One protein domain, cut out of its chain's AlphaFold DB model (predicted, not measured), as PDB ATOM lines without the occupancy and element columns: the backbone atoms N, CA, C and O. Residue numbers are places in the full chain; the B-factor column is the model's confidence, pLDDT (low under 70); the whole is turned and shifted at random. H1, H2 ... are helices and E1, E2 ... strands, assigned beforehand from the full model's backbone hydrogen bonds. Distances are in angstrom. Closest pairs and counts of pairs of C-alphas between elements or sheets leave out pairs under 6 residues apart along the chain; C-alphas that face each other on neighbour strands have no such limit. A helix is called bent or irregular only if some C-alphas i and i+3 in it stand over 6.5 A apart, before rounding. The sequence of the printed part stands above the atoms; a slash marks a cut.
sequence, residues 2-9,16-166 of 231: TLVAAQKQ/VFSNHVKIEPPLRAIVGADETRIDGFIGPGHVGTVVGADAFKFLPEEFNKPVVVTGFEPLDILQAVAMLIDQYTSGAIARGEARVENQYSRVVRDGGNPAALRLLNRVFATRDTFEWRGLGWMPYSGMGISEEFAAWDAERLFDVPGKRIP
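This is residues 2 to 9 and 16 to 166 of the 231 residues of the protein "Hydrogenase expression/formation protein hypD" of Mobiluncus curtisii (UniProt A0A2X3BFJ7). The model has two lobes set end to end: in one, helix H5 covers one face of a small sheet E1 E2 E3, and in the other a kinked two-stranded ribbon, E4 running on into E5 and E6 into E7, has H1, H7 and H8 near one end. H6 spans from H3 in the first lobe to H7 in the second, and H2 lies between the lobes on another side. There are 159 printed residues, with eight named helices and seven named strands in the order H1 H2 E1 H3 H4 E2 H5 E3 H6 E4 E5 E6 E7 H7 H8; the class is mixed. The three-stranded sheet is parallel, the pairs E4 E7 and E5 E6 antiparallel. The whole is only just loose, close to compact, with a radius of gyration of the C-alphas of 18.4 A, and elongated, 56 by 37 by 27 A.

H1, residues 2 to 8, begins at C-alpha 2 (256.069, 245.591, 151.031). After the cut come H2 (24 to 31, 10.5 A), E1 (41 to 44), H3 (45 to 51), H4 (58 to 63) and E2 (67 to 70). H5, residues 74 to 89, is 22.6 A long and starts at (281.181, 225.668, 143.160). Then come E3 (100 to 102), H6 (114 to 123, 14.3 A), E4 (124 to 126), E5 (129 to 132), E6 (136 to 139), E7 (142 to 145), the irregular H7 (147 to 152), with C-alphas 148 and 151 8.1 A apart, and H8, residues 154 to 157, which ends at C-alpha 157 (240.633, 239.851, 156.645).

Inner strand E2 has N 43 to O 68 at 2.8 A with E1 and N 69 to O 101 at 2.8 A with E3. H5 runs along E2, 9.0 A over the sheet, in two layers, a helix on one face of a sheet; C-alphas 68 and 80 are closest, 5.7 A. H3 and H4 only graze the sheet. Of the strand-helix-strand units, parallel neighbours joined through helices, E1, H3 H4, E2 has a right-handed crossover and E2, H5, E3 a left-handed one. H6 touches H3, C-alphas 50 and 116 being closest at 6.3 A. N 125 and O 144 of E4 and E7 are 2.8 A apart; in the hairpin E5 and E6, N 132 and O 136 are 2.8 A apart. H1 only just touches H7, with 3 pairs of C-alphas within 8 A, the closest 3 and 149 at 7.1 A; H8 is close to H7 but not clearly touching, C-alphas 150 and 156 being 7.0 A apart. H2 and E6 come closest at C-alphas 25 and 138, 7.4 A. Every O i to N i+4 pair is within hydrogen-bond range in H1, H2, H4, H5 and H6, 2 of 3 in H3, and 0 of 2 in H7, where 2 of 3 O i to N i+3 pairs are; H8 is too short for an O i to N i+4 pair.

The farthest C-alphas, those of Ser 90 and Asp 159, are 57.1 A apart. Residues 10 to 15 are not printed, and C-alphas 9 and 16 are 15.7 A apart across the cut. Of the links printed whole, E3 to H6 is long, with 11 residues. Mean pLDDT of the printed part is 94.7; residues 34 to 36 are under 70.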
ATOM      1  N   THR A   2     257.378 245.320 151.654       95.19
ATOM      2  CA  THR A   2     256.069 245.591 151.031       95.19
ATOM      3  C   THR A   2     254.969 245.980 152.022       95.19
ATOM      4  O   THR A   2     254.290 246.970 151.791       95.19
ATOM      5  N   LEU A   3     254.848 245.293 153.164       96.38
ATOM      6  CA  LEU A   3     253.859 245.639 154.200       96.38
ATOM      7  C   LEU A   3     254.055 247.049 154.778       96.38
ATOM      8  O   LEU A   3     253.095 247.797 154.919       96.38
ATOM      9  N   VAL A   4     255.304 247.459 155.021       97.44
ATOM     10  CA  VAL A   4     255.615 248.826 155.477       97.44
ATOM     11  C   VAL A   4     255.250 249.863 154.419       97.44
ATOM     12  O   VAL A   4     254.723 250.923 154.750       97.44
ATOM     13  N   ALA A   5     255.501 249.567 153.141       97.38
ATOM     14  CA  ALA A   5     255.103 250.450 152.051       97.38
ATOM     15  C   ALA A   5     253.573 250.553 151.937       97.38
ATOM     16  O   ALA A   5     253.054 251.663 151.841       97.38
ATOM     17  N   ALA A   6     252.863 249.425 152.022       97.31
ATOM     18  CA  ALA A   6     251.403 249.374 151.988       97.31
ATOM     19  C   ALA A   6     250.777 250.156 153.151       97.31
ATOM     20  O   ALA A   6     249.845 250.925 152.927       97.31
ATOM     21  N   GLN A   7     251.345 250.049 154.358       97.19
ATOM     22  CA  GLN A   7     250.942 250.851 155.513       97.19
ATOM     23  C   GLN A   7     251.165 252.346 155.279       97.19
ATOM     24  O   GLN A   7     250.236 253.139 155.436       97.19
ATOM     25  N   LYS A   8     252.368 252.739 154.841       97.50
ATOM     26  CA  LYS A   8     252.718 254.146 154.591       97.50
ATOM     27  C   LYS A   8     251.851 254.787 153.504       97.50
ATOM     28  O   LYS A   8     251.510 255.959 153.612       97.50
ATOM     29  N   GLN A   9     251.531 254.037 152.453       98.00
ATOM     30  CA  GLN A   9     250.729 254.498 151.317       98.00
ATOM     31  C   GLN A   9     249.227 254.233 151.498       98.00
ATOM     32  O   GLN A   9     248.443 254.562 150.614       98.00
ATOM     33  N   VAL A  16     248.573 239.982 152.849       97.25
ATOM     34  CA  VAL A  16     249.570 238.906 152.853       97.25
ATOM     35  C   VAL A  16     249.068 237.752 153.708       97.25
ATOM     36  O   VAL A  16     248.713 237.951 154.864       97.25
ATOM     37  N   PHE A  17     249.100 236.543 153.148       95.56
ATOM     38  CA  PHE A  17     248.957 235.295 153.894       95.56
ATOM     39  C   PHE A  17     250.356 234.788 154.259       95.56
ATOM     40  O   PHE A  17     251.147 234.459 153.369       95.56
ATOM     41  N   SER A  18     250.715 234.794 155.546       95.62
ATOM     42  CA  SER A  18     252.106 234.555 155.947       95.62
ATOM     43  C   SER A  18     252.385 233.078 156.215       95.62
ATOM     44  O   SER A  18     252.018 232.553 157.260       95.62
ATOM     45  N   ASN A  19     253.138 232.444 155.315       95.06
ATOM     46  CA  ASN A  19     253.760 231.129 155.524       95.06
ATOM     47  C   ASN A  19     255.285 231.237 155.679       95.06
ATOM     48  O   ASN A  19     256.026 230.326 155.320       95.06
ATOM     49  N   HIS A  20     255.771 232.386 156.153       96.88
ATOM     50  CA  HIS A  20     257.193 232.568 156.419       96.88
ATOM     51  C   HIS A  20     257.612 231.718 157.617       96.88
ATOM     52  O   HIS A  20     256.864 231.565 158.584       96.88
ATOM     53  N   VAL A  21     258.837 231.209 157.565       96.31
ATOM     54  CA  VAL A  21     259.365 230.260 158.541       96.31
ATOM     55  C   VAL A  21     260.755 230.658 159.026       96.31
ATOM     56  O   VAL A  21     261.451 231.446 158.382       96.31
ATOM     57  N   LYS A  22     261.155 230.116 160.176       95.12
ATOM     58  CA  LYS A  22     262.490 230.263 160.762       95.12
ATOM     59  C   LYS A  22     263.348 229.038 160.473       95.12
ATOM     60  O   LYS A  22     262.840 227.924 160.425       95.12
ATOM     61  N   ILE A  23     264.656 229.247 160.344       92.75
ATOM     62  CA  ILE A  23     265.608 228.175 160.023       92.75
ATOM     63  C   ILE A  23     266.068 227.374 161.249       92.75
ATOM     64  O   ILE A  23     266.345 226.189 161.133       92.75
ATOM     65  N   GLU A  24     266.137 227.990 162.429       94.38
ATOM     66  CA  GLU A  24     266.668 227.327 163.626       94.38
ATOM     67  C   GLU A  24     265.786 226.159 164.116       94.38
ATOM     68  O   GLU A  24     266.321 225.061 164.268       94.38
ATOM     69  N   PRO A  25     264.458 226.308 164.310       94.38
ATOM     70  CA  PRO A  25     263.618 225.207 164.788       94.38
ATOM     71  C   PRO A  25     263.696 223.914 163.956       94.38
ATOM     72  O   PRO A  25     263.883 222.856 164.559       94.38
ATOM     73  N   PRO A  26     263.622 223.937 162.607       92.12
ATOM     74  CA  PRO A  26     263.750 222.707 161.828       92.12
ATOM     75  C   PRO A  26     265.155 222.106 161.904       92.12
ATOM     76  O   PRO A  26     265.274 220.886 161.954       92.12
ATOM     77  N   LEU A  27     266.214 222.920 161.985       92.81
ATOM     78  CA  LEU A  27     267.572 222.408 162.186       92.81
ATOM     79  C   LEU A  27     267.726 221.719 163.547       92.81
ATOM     80  O   LEU A  27     268.332 220.655 163.609       92.81
ATOM     81  N   ARG A  28     267.126 222.272 164.611       92.50
ATOM     82  CA  ARG A  28     267.078 221.635 165.939       92.50
ATOM     83  C   ARG A  28     266.335 220.299 165.910       92.50
ATOM     84  O   ARG A  28     266.803 219.326 166.490       92.50
ATOM     85  N   ALA A  29     265.197 220.244 165.219       89.81
ATOM     86  CA  ALA A  29     264.425 219.012 165.077       89.81
ATOM     87  C   ALA A  29     265.192 217.931 164.299       89.81
ATOM     88  O   ALA A  29     265.089 216.755 164.629       89.81
ATOM     89  N   ILE A  30     265.965 218.333 163.287       89.31
ATOM     90  CA  ILE A  30     266.799 217.425 162.500       89.31
ATOM     91  C   ILE A  30     267.987 216.932 163.332       89.31
ATOM     92  O   ILE A  30     268.155 215.734 163.479       89.31
ATOM     93  N   VAL A  31     268.788 217.819 163.930       89.31
ATOM     94  CA  VAL A  31     269.986 217.398 164.683       89.31
ATOM     95  C   VAL A  31     269.651 216.557 165.922       89.31
ATOM     96  O   VAL A  31     270.446 215.711 166.315       89.31
ATOM     97  N   GLY A  32     268.477 216.768 166.526       80.00
ATOM     98  CA  GLY A  32     268.002 215.998 167.676       80.00
ATOM     99  C   GLY A  32     267.321 214.670 167.330       80.00
ATOM    100  O   GLY A  32     266.902 213.969 168.247       80.00
ATOM    101  N   ALA A  33     267.158 214.326 166.049       79.44
ATOM    102  CA  ALA A  33     266.540 213.067 165.649       79.44
ATOM    103  C   ALA A  33     267.589 211.948 165.539       79.44
ATOM    104  O   ALA A  33     268.499 212.025 164.714       79.44
ATOM    105  N   ASP A  34     267.403 210.861 166.295       67.56
ATOM    106  CA  ASP A  34     268.300 209.687 166.294       67.56
ATOM    107  C   ASP A  34     268.469 209.045 164.902       67.56
ATOM    108  O   ASP A  34     269.458 208.376 164.613       67.56
ATOM    109  N   GLU A  35     267.494 209.250 164.016       68.94
ATOM    110  CA  GLU A  35     267.448 208.652 162.680       68.94
ATOM    111  C   GLU A  35     268.280 209.413 161.630       68.94
ATOM    112  O   GLU A  35     268.415 208.936 160.501       68.94
ATOM    113  N   THR A  36     268.828 210.591 161.949       68.56
ATOM    114  CA  THR A  36     269.613 211.403 161.002       68.56
ATOM    115  C   THR A  36     271.099 211.406 161.341       68.56
ATOM    116  O   THR A  36     271.536 211.993 162.327       68.56
ATOM    117  N   ARG A  37     271.901 210.787 160.466       81.56
ATOM    118  CA  ARG A  37     273.368 210.756 160.552       81.56
ATOM    119  C   ARG A  37     273.962 212.025 159.940       81.56
ATOM    120  O   ARG A  37     274.347 212.034 158.774       81.56
ATOM    121  N   ILE A  38     273.957 213.121 160.699       88.94
ATOM    122  CA  ILE A  38     274.535 214.398 160.261       88.94
ATOM    123  C   ILE A  38     275.746 214.733 161.123       88.94
ATOM    124  O   ILE A  38     275.647 214.911 162.339       88.94
ATOM    125  N   ASP A  39     276.888 214.852 160.460       92.44
ATOM    126  CA  ASP A  39     278.160 215.196 161.082       92.44
ATOM    127  C   ASP A  39     278.381 216.705 161.106       92.44
ATOM    128  O   ASP A  39     278.654 217.268 162.158       92.44
ATOM    129  N   GLY A  40     278.129 217.396 160.000       94.94
ATOM    130  CA  GLY A  40     278.254 218.846 159.927       94.94
ATOM    131  C   GLY A  40     277.245 219.465 158.976       94.94
ATOM    132  O   GLY A  40     276.585 218.775 158.197       94.94
ATOM    133  N   PHE A  41     277.140 220.788 159.033       96.69
ATOM    134  CA  PHE A  41     276.188 221.548 158.237       96.69
ATOM    135  C   PHE A  41     276.890 222.523 157.303       96.69
ATOM    136  O   PHE A  41     277.784 223.275 157.695       96.69
ATOM    137  N   ILE A  42     276.399 222.587 156.071       97.69
ATOM    138  CA  ILE A  42     276.638 223.727 155.196       97.69
ATOM    139  C   ILE A  42     275.517 224.742 155.447       97.69
ATOM    140  O   ILE A  42     274.345 224.480 155.179       97.69
ATOM    141  N   GLY A  43     275.880 225.894 156.005       95.81
ATOM    142  CA  GLY A  43     274.956 226.962 156.366       95.81
ATOM    143  C   GLY A  43     274.533 227.803 155.148       95.81
ATOM    144  O   GLY A  43     275.389 228.197 154.352       95.81
ATOM    145  N   PRO A  44     273.237 228.136 154.998       95.19
ATOM    146  CA  PRO A  44     272.720 228.852 153.831       95.19
ATOM    147  C   PRO A  44     273.162 230.322 153.787       95.19
ATOM    148  O   PRO A  44     272.722 231.142 154.599       95.19
ATOM    149  N   GLY A  45     273.953 230.695 152.778       95.69
ATOM    150  CA  GLY A  45     274.511 232.043 152.634       95.69
ATOM    151  C   GLY A  45     273.488 233.181 152.557       95.69
ATOM    152  O   GLY A  45     273.646 234.205 153.223       95.69
ATOM    153  N   HIS A  46     272.403 233.024 151.788       96.69
ATOM    154  CA  HIS A  46     271.373 234.072 151.667       96.69
ATOM    155  C   HIS A  46     270.618 234.313 152.978       96.69
ATOM    156  O   HIS A  46     270.363 235.461 153.339       96.69
ATOM    157  N   VAL A  47     270.311 233.251 153.725       96.19
ATOM    158  CA  VAL A  47     269.717 233.374 155.061       96.19
ATOM    159  C   VAL A  47     270.721 234.031 156.006       96.19
ATOM    160  O   VAL A  47     270.383 235.028 156.642       96.19
ATOM    161  N   GLY A  48     271.975 233.561 156.018       96.69
ATOM    162  CA  GLY A  48     273.062 234.151 156.805       96.69
ATOM    163  C   GLY A  48     273.300 235.635 156.501       96.69
ATOM    164  O   GLY A  48     273.600 236.411 157.398       96.69
ATOM    165  N   THR A  49     273.060 236.093 155.272       97.56
ATOM    166  CA  THR A  49     273.148 237.526 154.924       97.56
ATOM    167  C   THR A  49     272.155 238.377 155.728       97.56
ATOM    168  O   THR A  49     272.424 239.540 156.035       97.56
ATOM    169  N   VAL A  50     271.003 237.803 156.089       97.50
ATOM    170  CA  VAL A  50     269.967 238.466 156.885       97.50
ATOM    171  C   VAL A  50     270.205 238.267 158.377       97.50
ATOM    172  O   VAL A  50     270.290 239.257 159.102       97.50
ATOM    173  N   VAL A  51     270.309 237.013 158.832       96.88
ATOM    174  CA  VAL A  51     270.334 236.669 160.268       96.88
ATOM    175  C   VAL A  51     271.731 236.601 160.875       96.88
ATOM    176  O   VAL A  51     271.869 236.651 162.090       96.88
ATOM    177  N   GLY A  52     272.758 236.551 160.034       97.69
ATOM    178  CA  GLY A  52     274.149 236.428 160.438       97.69
ATOM    179  C   GLY A  52     274.639 234.990 160.526       97.69
ATOM    180  O   GLY A  52     273.848 234.046 160.520       97.69
ATOM    181  N   ALA A  53     275.960 234.830 160.596       97.69
ATOM    182  CA  ALA A  53     276.574 233.532 160.872       97.69
ATOM    183  C   ALA A  53     276.304 233.077 162.317       97.69
ATOM    184  O   ALA A  53     276.108 231.890 162.569       97.69
ATOM    185  N   ASP A  54     276.188 234.023 163.251       97.00
ATOM    186  CA  ASP A  54     275.951 233.737 164.667       97.00
ATOM    187  C   ASP A  54     274.605 233.056 164.929       97.00
ATOM    188  O   ASP A  54     274.461 232.345 165.919       97.00
ATOM    189  N   ALA A  55     273.639 233.195 164.015       96.56
ATOM    190  CA  ALA A  55     272.347 232.515 164.098       96.56
ATOM    191  C   ALA A  55     272.459 230.978 164.088       96.56
ATOM    192  O   ALA A  55     271.490 230.297 164.413       96.56
ATOM    193  N   PHE A  56     273.618 230.425 163.716       97.69
ATOM    194  CA  PHE A  56     273.872 228.985 163.684       97.69
ATOM    195  C   PHE A  56     274.699 228.479 164.874       97.69
ATOM    196  O   PHE A  56     274.964 227.282 164.939       97.69
ATOM    197  N   LYS A  57     275.094 229.347 165.822       97.44
ATOM    198  CA  LYS A  57     275.951 228.992 166.974       97.44
ATOM    199  C   LYS A  57     275.371 227.909 167.882       97.44
ATOM    200  O   LYS A  57     276.133 227.142 168.458       97.44
ATOM    201  N   PHE A  58     274.048 227.770 167.923       96.75
ATOM    202  CA  PHE A  58     273.396 226.702 168.679       96.75
ATOM    203  C   PHE A  58     273.829 225.293 168.240       96.75
ATOM    204  O   PHE A  58     273.837 224.379 169.054       96.75
ATOM    205  N   LEU A  59     274.206 225.091 166.970       96.94
ATOM    206  CA  LEU A  59     274.642 223.782 166.468       96.94
ATOM    207  C   LEU A  59     275.962 223.317 167.111       96.94
ATOM    208  O   LEU A  59     275.982 222.227 167.687       96.94
ATOM    209  N   PRO A  60     277.054 224.100 167.078       97.06
ATOM    210  CA  PRO A  60     278.263 223.731 167.798       97.06
ATOM    211  C   PRO A  60     278.102 223.814 169.318       97.06
ATOM    212  O   PRO A  60     278.538 222.898 170.006       97.06
ATOM    213  N   GLU A  61     277.461 224.861 169.846       96.88
ATOM    214  CA  GLU A  61     277.392 225.097 171.297       96.88
ATOM    215  C   GLU A  61     276.561 224.040 172.035       96.88
ATOM    216  O   GLU A  61     276.909 223.656 173.149       96.88
ATOM    217  N   GLU A  62     275.479 223.552 171.422       95.75
ATOM    218  CA  GLU A  62     274.563 222.612 172.078       95.75
ATOM    219  C   GLU A  62     274.719 221.170 171.579       95.75
ATOM    220  O   GLU A  62     274.438 220.238 172.330       95.75
ATOM    221  N   PHE A  63     275.177 220.965 170.338       95.19
ATOM    222  CA  PHE A  63     275.245 219.633 169.714       95.19
ATOM    223  C   PHE A  63     276.659 219.219 169.286       95.19
ATOM    224  O   PHE A  63     276.833 218.108 168.782       95.19
ATOM    225  N   ASN A  64     277.669 220.081 169.458       96.00
ATOM    226  CA  ASN A  64     279.031 219.872 168.953       96.00
ATOM    227  C   ASN A  64     279.056 219.510 167.450       96.00
ATOM    228  O   ASN A  64     279.859 218.689 167.000       96.00
ATOM    229  N   LYS A  65     278.143 220.105 166.668       96.50
ATOM    230  CA  LYS A  65     278.059 219.923 165.214       96.50
ATOM    231  C   LYS A  65     278.615 221.156 164.498       96.50
ATOM    232  O   LYS A  65     278.061 222.245 164.668       96.50
ATOM    233  N   PRO A  66     279.694 221.027 163.705       97.94
ATOM    234  CA  PRO A  66     280.282 222.154 163.001       97.94
ATOM    235  C   PRO A  66     279.361 222.663 161.895       97.94
ATOM    236  O   PRO A  66     278.609 221.907 161.271       97.94
ATOM    237  N   VAL A  67     279.456 223.964 161.629       98.12
ATOM    238  CA  VAL A  67     278.689 224.634 160.578       98.12
ATOM    239  C   VAL A  67     279.622 225.523 159.782       98.12
ATOM    240  O   VAL A  67     280.375 226.297 160.366       98.12
ATOM    241  N   VAL A  68     279.530 225.482 158.457       98.62
ATOM    242  CA  VAL A  68     280.218 226.453 157.599       98.62
ATOM    243  C   VAL A  68     279.198 227.204 156.755       98.62
ATOM    244  O   VAL A  68     278.581 226.628 155.861       98.62
ATOM    245  N   VAL A  69     279.002 228.495 157.034       98.50
ATOM    246  CA  VAL A  69     278.144 229.370 156.222       98.50
ATOM    247  C   VAL A  69     278.862 229.698 154.920       98.50
ATOM    248  O   VAL A  69     279.968 230.243 154.942       98.50
ATOM    249  N   THR A  70     278.241 229.379 153.786       98.44
ATOM    250  CA  THR A  70     278.898 229.421 152.472       98.44
ATOM    251  C   THR A  70     278.062 230.120 151.400       98.44
ATOM    252  O   THR A  70     276.861 230.348 151.573       98.44
ATOM    253  N   GLY A  71     278.729 230.514 150.313       97.38
ATOM    254  CA  GLY A  71     278.098 231.033 149.106       97.38
ATOM    255  C   GLY A  71     277.520 229.927 148.220       97.38
ATOM    256  O   GLY A  71     277.234 228.824 148.673       97.38
ATOM    257  N   PHE A  72     277.309 230.236 146.944       96.38
ATOM    258  CA  PHE A  72     276.659 229.320 145.995       96.38
ATOM    259  C   PHE A  72     277.542 228.985 144.794       96.38
ATOM    260  O   PHE A  72     277.140 228.191 143.945       96.38
ATOM    261  N   GLU A  73     278.744 229.563 144.715       96.94
ATOM    262  CA  GLU A  73     279.692 229.193 143.672       96.94
ATOM    263  C   GLU A  73     280.270 227.802 143.966       96.94
ATOM    264  O   GLU A  73     280.469 227.450 145.133       96.94
ATOM    265  N   PRO A  74     280.623 227.003 142.944       95.62
ATOM    266  CA  PRO A  74     281.181 225.668 143.160       95.62
ATOM    267  C   PRO A  74     282.399 225.659 144.099       95.62
ATOM    268  O   PRO A  74     282.530 224.773 144.940       95.62
ATOM    269  N   LEU A  75     283.267 226.673 143.996       97.62
ATOM    270  CA  LEU A  75     284.433 226.817 144.872       97.62
ATOM    271  C   LEU A  75     284.062 227.195 146.309       97.62
ATOM    272  O   LEU A  75     284.773 226.788 147.225       97.62
ATOM    273  N   ASP A  76     282.959 227.921 146.516       98.06
ATOM    274  CA  ASP A  76     282.480 228.220 147.866       98.06
ATOM    275  C   ASP A  76     282.102 226.930 148.589       98.06
ATOM    276  O   ASP A  76     282.567 226.671 149.700       98.06
ATOM    277  N   ILE A  77     281.327 226.084 147.907       97.75
ATOM    278  CA  ILE A  77     280.859 224.803 148.434       97.75
ATOM    279  C   ILE A  77     282.046 223.872 148.705       97.75
ATOM    280  O   ILE A  77     282.133 223.291 149.786       97.75
ATOM    281  N   LEU A  78     282.989 223.751 147.763       98.06
ATOM    282  CA  LEU A  78     284.183 222.916 147.946       98.06
ATOM    283  C   LEU A  78     285.035 223.385 149.129       98.06
ATOM    284  O   LEU A  78     285.489 222.562 149.925       98.06
ATOM    285  N   GLN A  79     285.227 224.697 149.277       98.50
ATOM    286  CA  GLN A  79     285.951 225.248 150.417       98.50
ATOM    287  C   GLN A  79     285.208 224.982 151.730       98.50
ATOM    288  O   GLN A  79     285.843 224.606 152.711       98.50
ATOM    289  N   ALA A  80     283.880 225.120 151.754       98.56
ATOM    290  CA  ALA A  80     283.085 224.838 152.944       98.56
ATOM    291  C   ALA A  80     283.188 223.371 153.381       98.56
ATOM    292  O   ALA A  80     283.337 223.098 154.570       98.56
ATOM    293  N   VAL A  81     283.186 222.430 152.431       98.31
ATOM    294  CA  VAL A  81     283.436 221.008 152.713       98.31
ATOM    295  C   VAL A  81     284.841 220.801 153.284       98.31
ATOM    296  O   VAL A  81     284.987 220.116 154.293       98.31
ATOM    297  N   ALA A  82     285.870 221.418 152.695       98.56
ATOM    298  CA  ALA A  82     287.237 221.317 153.206       98.56
ATOM    299  C   ALA A  82     287.371 221.874 154.636       98.56
ATOM    300  O   ALA A  82     288.031 221.263 155.469       98.56
ATOM    301  N   MET A  83     286.704 222.992 154.935       98.56
ATOM    302  CA  MET A  83     286.665 223.595 156.271       98.56
ATOM    303  C   MET A  83     285.955 222.695 157.292       98.56
ATOM    304  O   MET A  83     286.461 222.498 158.394       98.56
ATOM    305  N   LEU A  84     284.827 222.077 156.915       98.50
ATOM    306  CA  LEU A  84     284.160 221.081 157.761       98.50
ATOM    307  C   LEU A  84     285.098 219.909 158.072       98.50
ATOM    308  O   LEU A  84     285.258 219.557 159.237       98.50
ATOM    309  N   ILE A  85     285.746 219.339 157.050       98.19
ATOM    310  CA  ILE A  85     286.697 218.230 157.216       98.19
ATOM    311  C   ILE A  85     287.859 218.642 158.127       98.19
ATOM    312  O   ILE A  85     288.220 217.872 159.012       98.19
ATOM    313  N   ASP A  86     288.399 219.855 157.978       98.56
ATOM    314  CA  ASP A  86     289.486 220.355 158.827       98.56
ATOM    315  C   ASP A  86     289.105 220.390 160.316       98.56
ATOM    316  O   ASP A  86     289.897 219.986 161.173       98.56
ATOM    317  N   GLN A  87     287.868 220.778 160.656       98.31
ATOM    318  CA  GLN A  87     287.401 220.724 162.047       98.31
ATOM    319  C   GLN A  87     287.431 219.292 162.612       98.31
ATOM    320  O   GLN A  87     287.782 219.099 163.781       98.31
ATOM    321  N   TYR A  88     287.133 218.284 161.789       97.00
ATOM    322  CA  TYR A  88     287.257 216.876 162.173       97.00
ATOM    323  C   TYR A  88     288.716 216.434 162.286       97.00
ATOM    324  O   TYR A  88     289.125 215.907 163.323       97.00
ATOM    325  N   THR A  89     289.526 216.665 161.253       98.00
ATOM    326  CA  THR A  89     290.897 216.140 161.177       98.00
ATOM    327  C   THR A  89     291.873 216.844 162.117       98.00
ATOM    328  O   THR A  89     292.844 216.235 162.556       98.00
ATOM    329  N   SER A  90     291.605 218.098 162.494       97.94
ATOM    330  CA  SER A  90     292.348 218.819 163.544       97.94
ATOM    331  C   SER A  90     292.021 218.333 164.969       97.94
ATOM    332  O   SER A  90     292.630 218.772 165.954       97.94
ATOM    333  N   GLY A  91     291.029 217.448 165.109       97.38
ATOM    334  CA  GLY A  91     290.530 216.949 166.386       97.38
ATOM    335  C   GLY A  91     289.677 217.953 167.164       97.38
ATOM    336  O   GLY A  91     289.371 217.683 168.323       97.38
ATOM    337  N   ALA A  92     289.291 219.093 166.572       97.44
ATOM    338  CA  ALA A  92     288.441 220.082 167.242       97.44
ATOM    339  C   ALA A  92     287.105 219.462 167.671       97.44
ATOM    340  O   ALA A  92     286.706 219.597 168.826       97.44
ATOM    341  N   ILE A  93     286.473 218.671 166.796       97.25
ATOM    342  CA  ILE A  93     285.215 217.984 167.132       97.25
ATOM    343  C   ILE A  93     285.403 216.999 168.292       97.25
ATOM    344  O   ILE A  93     284.594 216.982 169.216       97.25
ATOM    345  N   ALA A  94     286.499 216.233 168.300       97.19
ATOM    346  CA  ALA A  94     286.797 215.275 169.367       97.19
ATOM    347  C   ALA A  94     287.034 215.947 170.733       97.19
ATOM    348  O   ALA A  94     286.791 215.330 171.769       97.19
ATOM    349  N   ARG A  95     287.482 217.208 170.744       97.88
ATOM    350  CA  ARG A  95     287.655 218.017 171.962       97.88
ATOM    351  C   ARG A  95     286.398 218.788 172.379       97.88
ATOM    352  O   ARG A  95     286.433 219.456 173.407       97.88
ATOM    353  N   GLY A  96     285.300 218.697 171.625       97.50
ATOM    354  CA  GLY A  96     284.091 219.481 171.896       97.50
ATOM    355  C   GLY A  96     284.188 220.944 171.447       97.50
ATOM    356  O   GLY A  96     283.498 221.799 171.988       97.50
ATOM    357  N   GLU A  97     285.082 221.246 170.504       97.94
ATOM    358  CA  GLU A  97     285.412 222.600 170.039       97.94
ATOM    359  C   GLU A  97     284.862 222.865 168.624       97.94
ATOM    360  O   GLU A  97     285.477 223.592 167.833       97.94
ATOM    361  N   ALA A  98     283.729 222.246 168.263       98.19
ATOM    362  CA  ALA A  98     283.031 222.581 167.026       98.19
ATOM    363  C   ALA A  98     282.742 224.087 166.965       98.19
ATOM    364  O   ALA A  98     282.469 224.730 167.979       98.19
ATOM    365  N   ARG A  99     282.775 224.661 165.762       98.19
ATOM    366  CA  ARG A  99     282.535 226.095 165.570       98.19
ATOM    367  C   ARG A  99     281.727 226.377 164.317       98.19
ATOM    368  O   ARG A  99     281.705 225.592 163.365       98.19
ATOM    369  N   VAL A 100     281.087 227.545 164.325       98.50
ATOM    370  CA  VAL A 100     280.586 228.161 163.099       98.50
ATOM    371  C   VAL A 100     281.760 228.840 162.408       98.50
ATOM    372  O   VAL A 100     282.438 229.671 163.009       98.50
ATOM    373  N   GLU A 101     281.981 228.523 161.140       98.50
ATOM    374  CA  GLU A 101     282.901 229.261 160.282       98.50
ATOM    375  C   GLU A 101     282.142 229.941 159.145       98.50
ATOM    376  O   GLU A 101     281.091 229.485 158.694       98.50
ATOM    377  N   ASN A 102     282.676 231.064 158.676       98.44
ATOM    378  CA  ASN A 102     282.040 231.893 157.664       98.44
ATOM    379  C   ASN A 102     282.907 231.933 156.402       98.44
ATOM    380  O   ASN A 102     283.734 232.827 156.217       98.44
ATOM    381  N   GLN A 103     282.704 230.949 155.526       98.31
ATOM    382  CA  GLN A 103     283.332 230.909 154.208       98.31
ATOM    383  C   GLN A 103     282.833 232.075 153.336       98.31
ATOM    384  O   GLN A 103     283.592 232.644 152.552       98.31
ATOM    385  N   TYR A 104     281.582 232.509 153.530       98.00
ATOM    386  CA  TYR A 104     280.969 233.592 152.760       98.00
ATOM    387  C   TYR A 104     281.172 234.996 153.363       98.00
ATOM    388  O   TYR A 104     280.332 235.884 153.189       98.00
ATOM    389  N   SER A 105     282.300 235.234 154.039       96.81
ATOM    390  CA  SER A 105     282.600 236.481 154.774       96.81
ATOM    391  C   SER A 105     282.576 237.754 153.920       96.81
ATOM    392  O   SER A 105     282.364 238.854 154.432       96.81
ATOM    393  N   ARG A 106     282.717 237.618 152.594       96.69
ATOM    394  CA  ARG A 106     282.542 238.716 151.626       96.69
ATOM    395  C   ARG A 106     281.118 239.292 151.580       96.69
ATOM    396  O   ARG A 106     280.938 240.404 151.092       96.69
ATOM    397  N   VAL A 107     280.114 238.553 152.060       97.25
ATOM    398  CA  VAL A 107     278.697 238.962 152.064       97.25
ATOM    399  C   VAL A 107     278.076 238.827 153.456       97.25
ATOM    400  O   VAL A 107     277.365 239.730 153.903       97.25
ATOM    401  N   VAL A 108     278.336 237.719 154.152       98.19
ATOM    402  CA  VAL A 108     277.723 237.412 155.446       98.19
ATOM    403  C   VAL A 108     278.537 238.026 156.580       98.19
ATOM    404  O   VAL A 108     279.733 237.779 156.701       98.19
ATOM    405  N   ARG A 109     277.868 238.795 157.441       98.12
ATOM    406  CA  ARG A 109     278.424 239.324 158.697       98.12
ATOM    407  C   ARG A 109     278.009 238.436 159.862       98.12
ATOM    408  O   ARG A 109     276.917 237.878 159.820       98.12
ATOM    409  N   ASP A 110     278.794 238.410 160.931       97.50
ATOM    410  CA  ASP A 110     278.512 237.576 162.109       97.50
ATOM    411  C   ASP A 110     277.121 237.858 162.696       97.50
ATOM    412  O   ASP A 110     276.300 236.953 162.786       97.50
ATOM    413  N   GLY A 111     276.798 239.133 162.950       97.00
ATOM    414  CA  GLY A 111     275.480 239.574 163.437       97.00
ATOM    415  C   GLY A 111     274.433 239.876 162.352       97.00
ATOM    416  O   GLY A 111     273.399 240.477 162.647       97.00
ATOM    417  N   GLY A 112     274.707 239.537 161.088       97.25
ATOM    418  CA  GLY A 112     273.759 239.703 159.984       97.25
ATOM    419  C   GLY A 112     273.486 241.151 159.573       97.25
ATOM    420  O   GLY A 112     274.341 242.041 159.666       97.25
ATOM    421  N   ASN A 113     272.276 241.392 159.064       98.12
ATOM    422  CA  ASN A 113     271.833 242.704 158.608       98.12
ATOM    423  C   ASN A 113     270.921 243.361 159.663       98.12
ATOM    424  O   ASN A 113     269.729 243.046 159.734       98.12
ATOM    425  N   PRO A 114     271.418 244.348 160.432       97.56
ATOM    426  CA  PRO A 114     270.655 244.928 161.533       97.56
ATOM    427  C   PRO A 114     269.404 245.688 161.067       97.56
ATOM    428  O   PRO A 114     268.421 245.765 161.801       97.56
ATOM    429  N   ALA A 115     269.404 246.253 159.854       97.62
ATOM    430  CA  ALA A 115     268.222 246.918 159.307       97.62
ATOM    431  C   ALA A 115     267.137 245.906 158.915       97.62
ATOM    432  O   ALA A 115     265.961 246.131 159.202       97.62
ATOM    433  N   ALA A 116     267.532 244.783 158.309       97.12
ATOM    434  CA  ALA A 116     266.614 243.705 157.959       97.12
ATOM    435  C   ALA A 116     266.034 243.032 159.210       97.12
ATOM    436  O   ALA A 116     264.822 242.849 159.279       97.12
ATOM    437  N   LEU A 117     266.860 242.752 160.222       96.94
ATOM    438  CA  LEU A 117     266.419 242.168 161.493       96.94
ATOM    439  C   LEU A 117     265.399 243.054 162.216       96.94
ATOM    440  O   LEU A 117     264.338 242.575 162.611       96.94
ATOM    441  N   ARG A 118     265.656 244.368 162.319       97.50
ATOM    442  CA  ARG A 118     264.673 245.316 162.878       97.50
ATOM    443  C   ARG A 118     263.360 245.304 162.101       97.50
ATOM    444  O   ARG A 118     262.292 245.368 162.701       97.50
ATOM    445  N   LEU A 119     263.433 245.238 160.772       97.12
ATOM    446  CA  LEU A 119     262.245 245.208 159.928       97.12
ATOM    447  C   LEU A 119     261.456 243.902 160.095       97.12
ATOM    448  O   LEU A 119     260.234 243.960 160.188       97.12
ATOM    449  N   LEU A 120     262.135 242.753 160.146       96.38
ATOM    450  CA  LEU A 120     261.506 241.453 160.381       96.38
ATOM    451  C   LEU A 120     260.781 241.435 161.728       96.38
ATOM    452  O   LEU A 120     259.597 241.121 161.755       96.38
ATOM    453  N   ASN A 121     261.446 241.871 162.801       96.06
ATOM    454  CA  ASN A 121     260.868 241.905 164.150       96.06
ATOM    455  C   ASN A 121     259.701 242.891 164.292       96.06
ATOM    456  O   ASN A 121     258.864 242.731 165.172       96.06
ATOM    457  N   ARG A 122     259.643 243.925 163.446       97.44
ATOM    458  CA  ARG A 122     258.515 244.861 163.405       97.44
ATOM    459  C   ARG A 122     257.326 244.285 162.631       97.44
ATOM    460  O   ARG A 122     256.184 244.425 163.054       97.44
ATOM    461  N   VAL A 123     257.586 243.665 161.478       98.12
ATOM    462  CA  VAL A 123     256.544 243.205 160.540       98.12
ATOM    463  C   VAL A 123     255.941 241.865 160.942       98.12
ATOM    464  O   VAL A 123     254.759 241.631 160.695       98.12
ATOM    465  N   PHE A 124     256.737 240.988 161.544       98.00
ATOM    466  CA  PHE A 124     256.337 239.625 161.850       98.00
ATOM    467  C   PHE A 124     256.349 239.351 163.351       98.00
ATOM    468  O   PHE A 124     257.200 239.844 164.086       98.00
ATOM    469  N   ALA A 125     255.421 238.503 163.782       97.12
ATOM    470  CA  ALA A 125     255.394 237.892 165.101       97.12
ATOM    471  C   ALA A 125     255.638 236.382 164.969       97.12
ATOM    472  O   ALA A 125     255.206 235.747 164.006       97.12
ATOM    473  N   THR A 126     256.338 235.791 165.935       97.12
ATOM    474  CA  THR A 126     256.545 234.335 165.957       97.12
ATOM    475  C   THR A 126     255.237 233.647 166.329       97.12
ATOM    476  O   THR A 126     254.587 234.068 167.280       97.12
ATOM    477  N   ARG A 127     254.856 232.601 165.593       96.25
ATOM    478  CA  ARG A 127     253.695 231.765 165.934       96.25
ATOM    479  C   ARG A 127     254.084 230.725 166.973       96.25
ATOM    480  O   ARG A 127     255.187 230.192 166.900       96.25
ATOM    481  N   ASP A 128     253.157 230.372 167.858       96.56
ATOM    482  CA  ASP A 128     253.383 229.311 168.848       96.56
ATOM    483  C   ASP A 128     253.681 227.968 168.187       96.56
ATOM    484  O   ASP A 128     254.568 227.245 168.626       96.56
ATOM    485  N   THR A 129     252.986 227.656 167.093       95.44
ATOM    486  CA  THR A 129     253.214 226.451 166.296       95.44
ATOM    487  C   THR A 129     252.969 226.722 164.817       95.44
ATOM    488  O   THR A 129     252.202 227.618 164.449       95.44
ATOM    489  N   PHE A 130     253.636 225.961 163.958       95.19
ATOM    490  CA  PHE A 130     253.451 226.021 162.515       95.19
ATOM    491  C   PHE A 130     253.690 224.650 161.891       95.19
ATOM    492  O   PHE A 130     254.565 223.902 162.332       95.19
ATOM    493  N   GLU A 131     252.895 224.313 160.880       92.25
ATOM    494  CA  GLU A 131     253.022 223.049 160.165       92.25
ATOM    495  C   GLU A 131     254.078 223.159 159.072       92.25
ATOM    496  O   GLU A 131     253.973 223.963 158.147       92.25
ATOM    497  N   TRP A 132     255.084 222.301 159.160       90.69
ATOM    498  CA  TRP A 132     256.053 222.077 158.107       90.69
ATOM    499  C   TRP A 132     255.654 220.834 157.341       90.69
ATOM    500  O   TRP A 132     255.640 219.720 157.867       90.69
ATOM    501  N   ARG A 133     255.345 221.011 156.064       86.00
ATOM    502  CA  ARG A 133     254.987 219.889 155.205       86.00
ATOM    503  C   ARG A 133     256.136 218.875 155.144       86.00
ATOM    504  O   ARG A 133     257.263 219.241 154.825       86.00
ATOM    505  N   GLY A 134     255.848 217.617 155.475       82.12
ATOM    506  CA  GLY A 134     256.840 216.545 155.596       82.12
ATOM    507  C   GLY A 134     257.604 216.473 156.929       82.12
ATOM    508  O   GLY A 134     258.261 215.463 157.155       82.12
ATOM    509  N   LEU A 135     257.508 217.479 157.811       85.12
ATOM    510  CA  LEU A 135     258.148 217.487 159.144       85.12
ATOM    511  C   LEU A 135     257.142 217.600 160.306       85.12
ATOM    512  O   LEU A 135     257.504 217.379 161.458       85.12
ATOM    513  N   GLY A 136     255.880 217.918 160.017       88.75
ATOM    514  CA  GLY A 136     254.811 218.029 161.007       88.75
ATOM    515  C   GLY A 136     254.750 219.390 161.704       88.75
ATOM    516  O   GLY A 136     255.276 220.394 161.226       88.75
ATOM    517  N   TRP A 137     254.036 219.435 162.828       92.38
ATOM    518  CA  TRP A 137     253.836 220.654 163.614       92.38
ATOM    519  C   TRP A 137     255.039 220.929 164.501       92.38
ATOM    520  O   TRP A 137     255.475 220.054 165.246       92.38
ATOM    521  N   MET A 138     255.544 222.158 164.446       93.69
ATOM    522  CA  MET A 138     256.764 222.535 165.143       93.69
ATOM    523  C   MET A 138     256.602 223.866 165.878       93.69
ATOM    524  O   MET A 138     256.174 224.854 165.261       93.69
ATOM    525  N   PRO A 139     256.971 223.923 167.170       96.06
ATOM    526  CA  PRO A 139     256.819 225.128 167.961       96.06
ATOM    527  C   PRO A 139     257.746 226.243 167.474       96.06
ATOM    528  O   PRO A 139     258.857 225.987 167.008       96.06
ATOM    529  N   TYR A 140     257.278 227.487 167.571       96.31
ATOM    530  CA  TYR A 140     258.061 228.709 167.329       96.31
ATOM    531  C   TYR A 140     258.758 228.802 165.961       96.31
ATOM    532  O   TYR A 140     259.696 229.585 165.781       96.31
ATOM    533  N   SER A 141     258.285 228.021 164.987       96.81
ATOM    534  CA  SER A 141     258.936 227.827 163.688       96.81
ATOM    535  C   SER A 141     258.343 228.671 162.560       96.81
ATOM    536  O   SER A 141     259.030 228.936 161.576       96.81
ATOM    537  N   GLY A 142     257.100 229.133 162.707       97.19
ATOM    538  CA  GLY A 142     256.419 229.994 161.741       97.19
ATOM    539  C   GLY A 142     256.371 231.459 162.164       97.19
ATOM    540  O   GLY A 142     256.533 231.803 163.339       97.19
ATOM    541  N   MET A 143     256.098 232.329 161.196       97.38
ATOM    542  CA  MET A 143     255.932 233.767 161.392       97.38
ATOM    543  C   MET A 143     254.571 234.236 160.868       97.38
ATOM    544  O   MET A 143     254.233 234.028 159.703       97.38
ATOM    545  N   GLY A 144     253.791 234.883 161.733       96.94
ATOM    546  CA  GLY A 144     252.555 235.591 161.393       96.94
ATOM    547  C   GLY A 144     252.787 237.089 161.221       96.94
ATOM    548  O   GLY A 144     253.845 237.602 161.589       96.94
ATOM    549  N   ILE A 145     251.806 237.793 160.660       97.81
ATOM    550  CA  ILE A 145     251.845 239.256 160.567       97.81
ATOM    551  C   ILE A 145     251.653 239.851 161.970       97.81
ATOM    552  O   ILE A 145     250.823 239.379 162.746       97.81
ATOM    553  N   SER A 146     252.460 240.853 162.331       97.94
ATOM    554  CA  SER A 146     252.363 241.499 163.642       97.94
ATOM    555  C   SER A 146     251.102 242.364 163.762       97.94
ATOM    556  O   SER A 146     250.506 242.774 162.764       97.94
ATOM    557  N   GLU A 147     250.722 242.698 164.998       97.31
ATOM    558  CA  GLU A 147     249.539 243.524 165.277       97.31
ATOM    559  C   GLU A 147     249.587 244.886 164.568       97.31
ATOM    560  O   GLU A 147     248.576 245.375 164.070       97.31
ATOM    561  N   GLU A 148     250.781 245.473 164.444       97.38
ATOM    562  CA  GLU A 148     250.988 246.755 163.763       97.38
ATOM    563  C   GLU A 148     250.525 246.727 162.291       97.38
ATOM    564  O   GLU A 148     250.104 247.749 161.738       97.38
ATOM    565  N   PHE A 149     250.571 245.554 161.654       97.88
ATOM    566  CA  PHE A 149     250.197 245.350 160.255       97.88
ATOM    567  C   PHE A 149     248.923 244.511 160.089       97.88
ATOM    568  O   PHE A 149     248.644 244.053 158.982       97.88
ATOM    569  N   ALA A 150     248.111 244.365 161.141       96.75
ATOM    570  CA  ALA A 150     246.884 243.563 161.135       96.75
ATOM    571  C   ALA A 150     245.905 243.916 160.001       96.75
ATOM    572  O   ALA A 150     245.233 243.037 159.469       96.75
ATOM    573  N   ALA A 151     245.851 245.186 159.585       97.19
ATOM    574  CA  ALA A 151     244.993 245.643 158.486       97.19
ATOM    575  C   ALA A 151     245.396 245.099 157.097       97.19
ATOM    576  O   ALA A 151     244.657 245.301 156.137       97.19
ATOM    577  N   TRP A 152     246.546 244.429 156.987       97.75
ATOM    578  CA  TRP A 152     247.040 243.763 155.775       97.75
ATOM    579  C   TRP A 152     247.218 242.251 155.966       97.75
ATOM    580  O   TRP A 152     247.740 241.581 155.074       97.75
ATOM    581  N   ASP A 153     246.818 241.708 157.113       97.06
ATOM    582  CA  ASP A 153     246.895 240.279 157.394       97.06
ATOM    583  C   ASP A 153     245.713 239.552 156.739       97.06
ATOM    584  O   ASP A 153     244.559 239.720 157.138       97.06
ATOM    585  N   ALA A 154     245.994 238.736 155.721       96.19
ATOM    586  CA  ALA A 154     244.955 237.997 155.013       96.19
ATOM    587  C   ALA A 154     244.221 237.005 155.932       96.19
ATOM    588  O   ALA A 154     243.028 236.788 155.742       96.19
ATOM    589  N   GLU A 155     244.892 236.453 156.949       93.81
ATOM    590  CA  GLU A 155     244.281 235.521 157.910       93.81
ATOM    591  C   GLU A 155     243.273 236.218 158.839       93.81
ATOM    592  O   GLU A 155     242.419 235.556 159.421       93.81
ATOM    593  N   ARG A 156     243.338 237.552 158.966       94.06
ATOM    594  CA  ARG A 156     242.359 238.357 159.722       94.06
ATOM    595  C   ARG A 156     241.251 238.928 158.846       94.06
ATOM    596  O   ARG A 156     240.148 239.164 159.330       94.06
ATOM    597  N   LEU A 157     241.559 239.213 157.582       95.31
ATOM    598  CA  LEU A 157     240.633 239.851 156.645       95.31
ATOM    599  C   LEU A 157     239.679 238.862 155.976       95.31
ATOM    600  O   LEU A 157     238.580 239.251 155.584       95.31
ATOM    601  N   PHE A 158     240.098 237.607 155.816       94.88
ATOM    602  CA  PHE A 158     239.350 236.600 155.078       94.88
ATOM    603  C   PHE A 158     239.108 235.360 155.930       94.88
ATOM    604  O   PHE A 158     239.977 234.929 156.685       94.88
ATOM    605  N   ASP A 159     237.934 234.757 155.759       90.81
ATOM    606  CA  ASP A 159     237.660 233.427 156.292       90.81
ATOM    607  C   ASP A 159     238.421 232.389 155.457       90.81
ATOM    608  O   ASP A 159     238.169 232.227 154.259       90.81
ATOM    609  N   VAL A 160     239.401 231.728 156.074       82.19
ATOM    610  CA  VAL A 160     240.243 230.723 155.419       82.19
ATOM    611  C   VAL A 160     239.772 229.337 155.856       82.19
ATOM    612  O   VAL A 160     239.948 228.967 157.018       82.19
ATOM    613  N   PRO A 161     239.208 228.519 154.947       80.88
ATOM    614  CA  PRO A 161     238.724 227.194 155.305       80.88
ATOM    615  C   PRO A 161     239.869 226.306 155.815       80.88
ATOM    616  O   PRO A 161     240.792 225.985 155.069       80.88
ATOM    617  N   GLY A 162     239.784 225.841 157.063       75.69
ATOM    618  CA  GLY A 162     240.801 225.003 157.721       75.69
ATOM    619  C   GLY A 162     240.878 223.548 157.232       75.69
ATOM    620  O   GLY A 162     241.119 222.642 158.030       75.69
ATOM    621  N   LYS A 163     240.631 223.283 155.943       80.75
ATOM    622  CA  LYS A 163     240.684 221.922 155.389       80.75
ATOM    623  C   LYS A 163     242.127 221.428 155.357       80.75
ATOM    624  O   LYS A 163     242.942 221.928 154.588       80.75
ATOM    625  N   ARG A 164     242.420 220.396 156.149       79.50
ATOM    626  CA  ARG A 164     243.702 219.689 156.095       79.50
ATOM    627  C   ARG A 164     243.655 218.609 155.028       79.50
ATOM    628  O   ARG A 164     242.747 217.778 155.021       79.50
ATOM    629  N   ILE A 165     244.643 218.626 154.142       83.00
ATOM    630  CA  ILE A 165     244.841 217.600 153.121       83.00
ATOM    631  C   ILE A 165     246.140 216.878 153.481       83.00
ATOM    632  O   ILE A 165     247.175 217.542 153.551       83.00
ATOM    633  N   PRO A 166     246.104 215.562 153.755       81.31
ATOM    634  CA  PRO A 166     247.315 214.817 154.060       81.31
ATOM    635  C   PRO A 166     248.232 214.760 152.839       81.31
ATOM    636  O   PRO A 166     247.784 214.857 151.691       81.31
TER     637      PRO A 166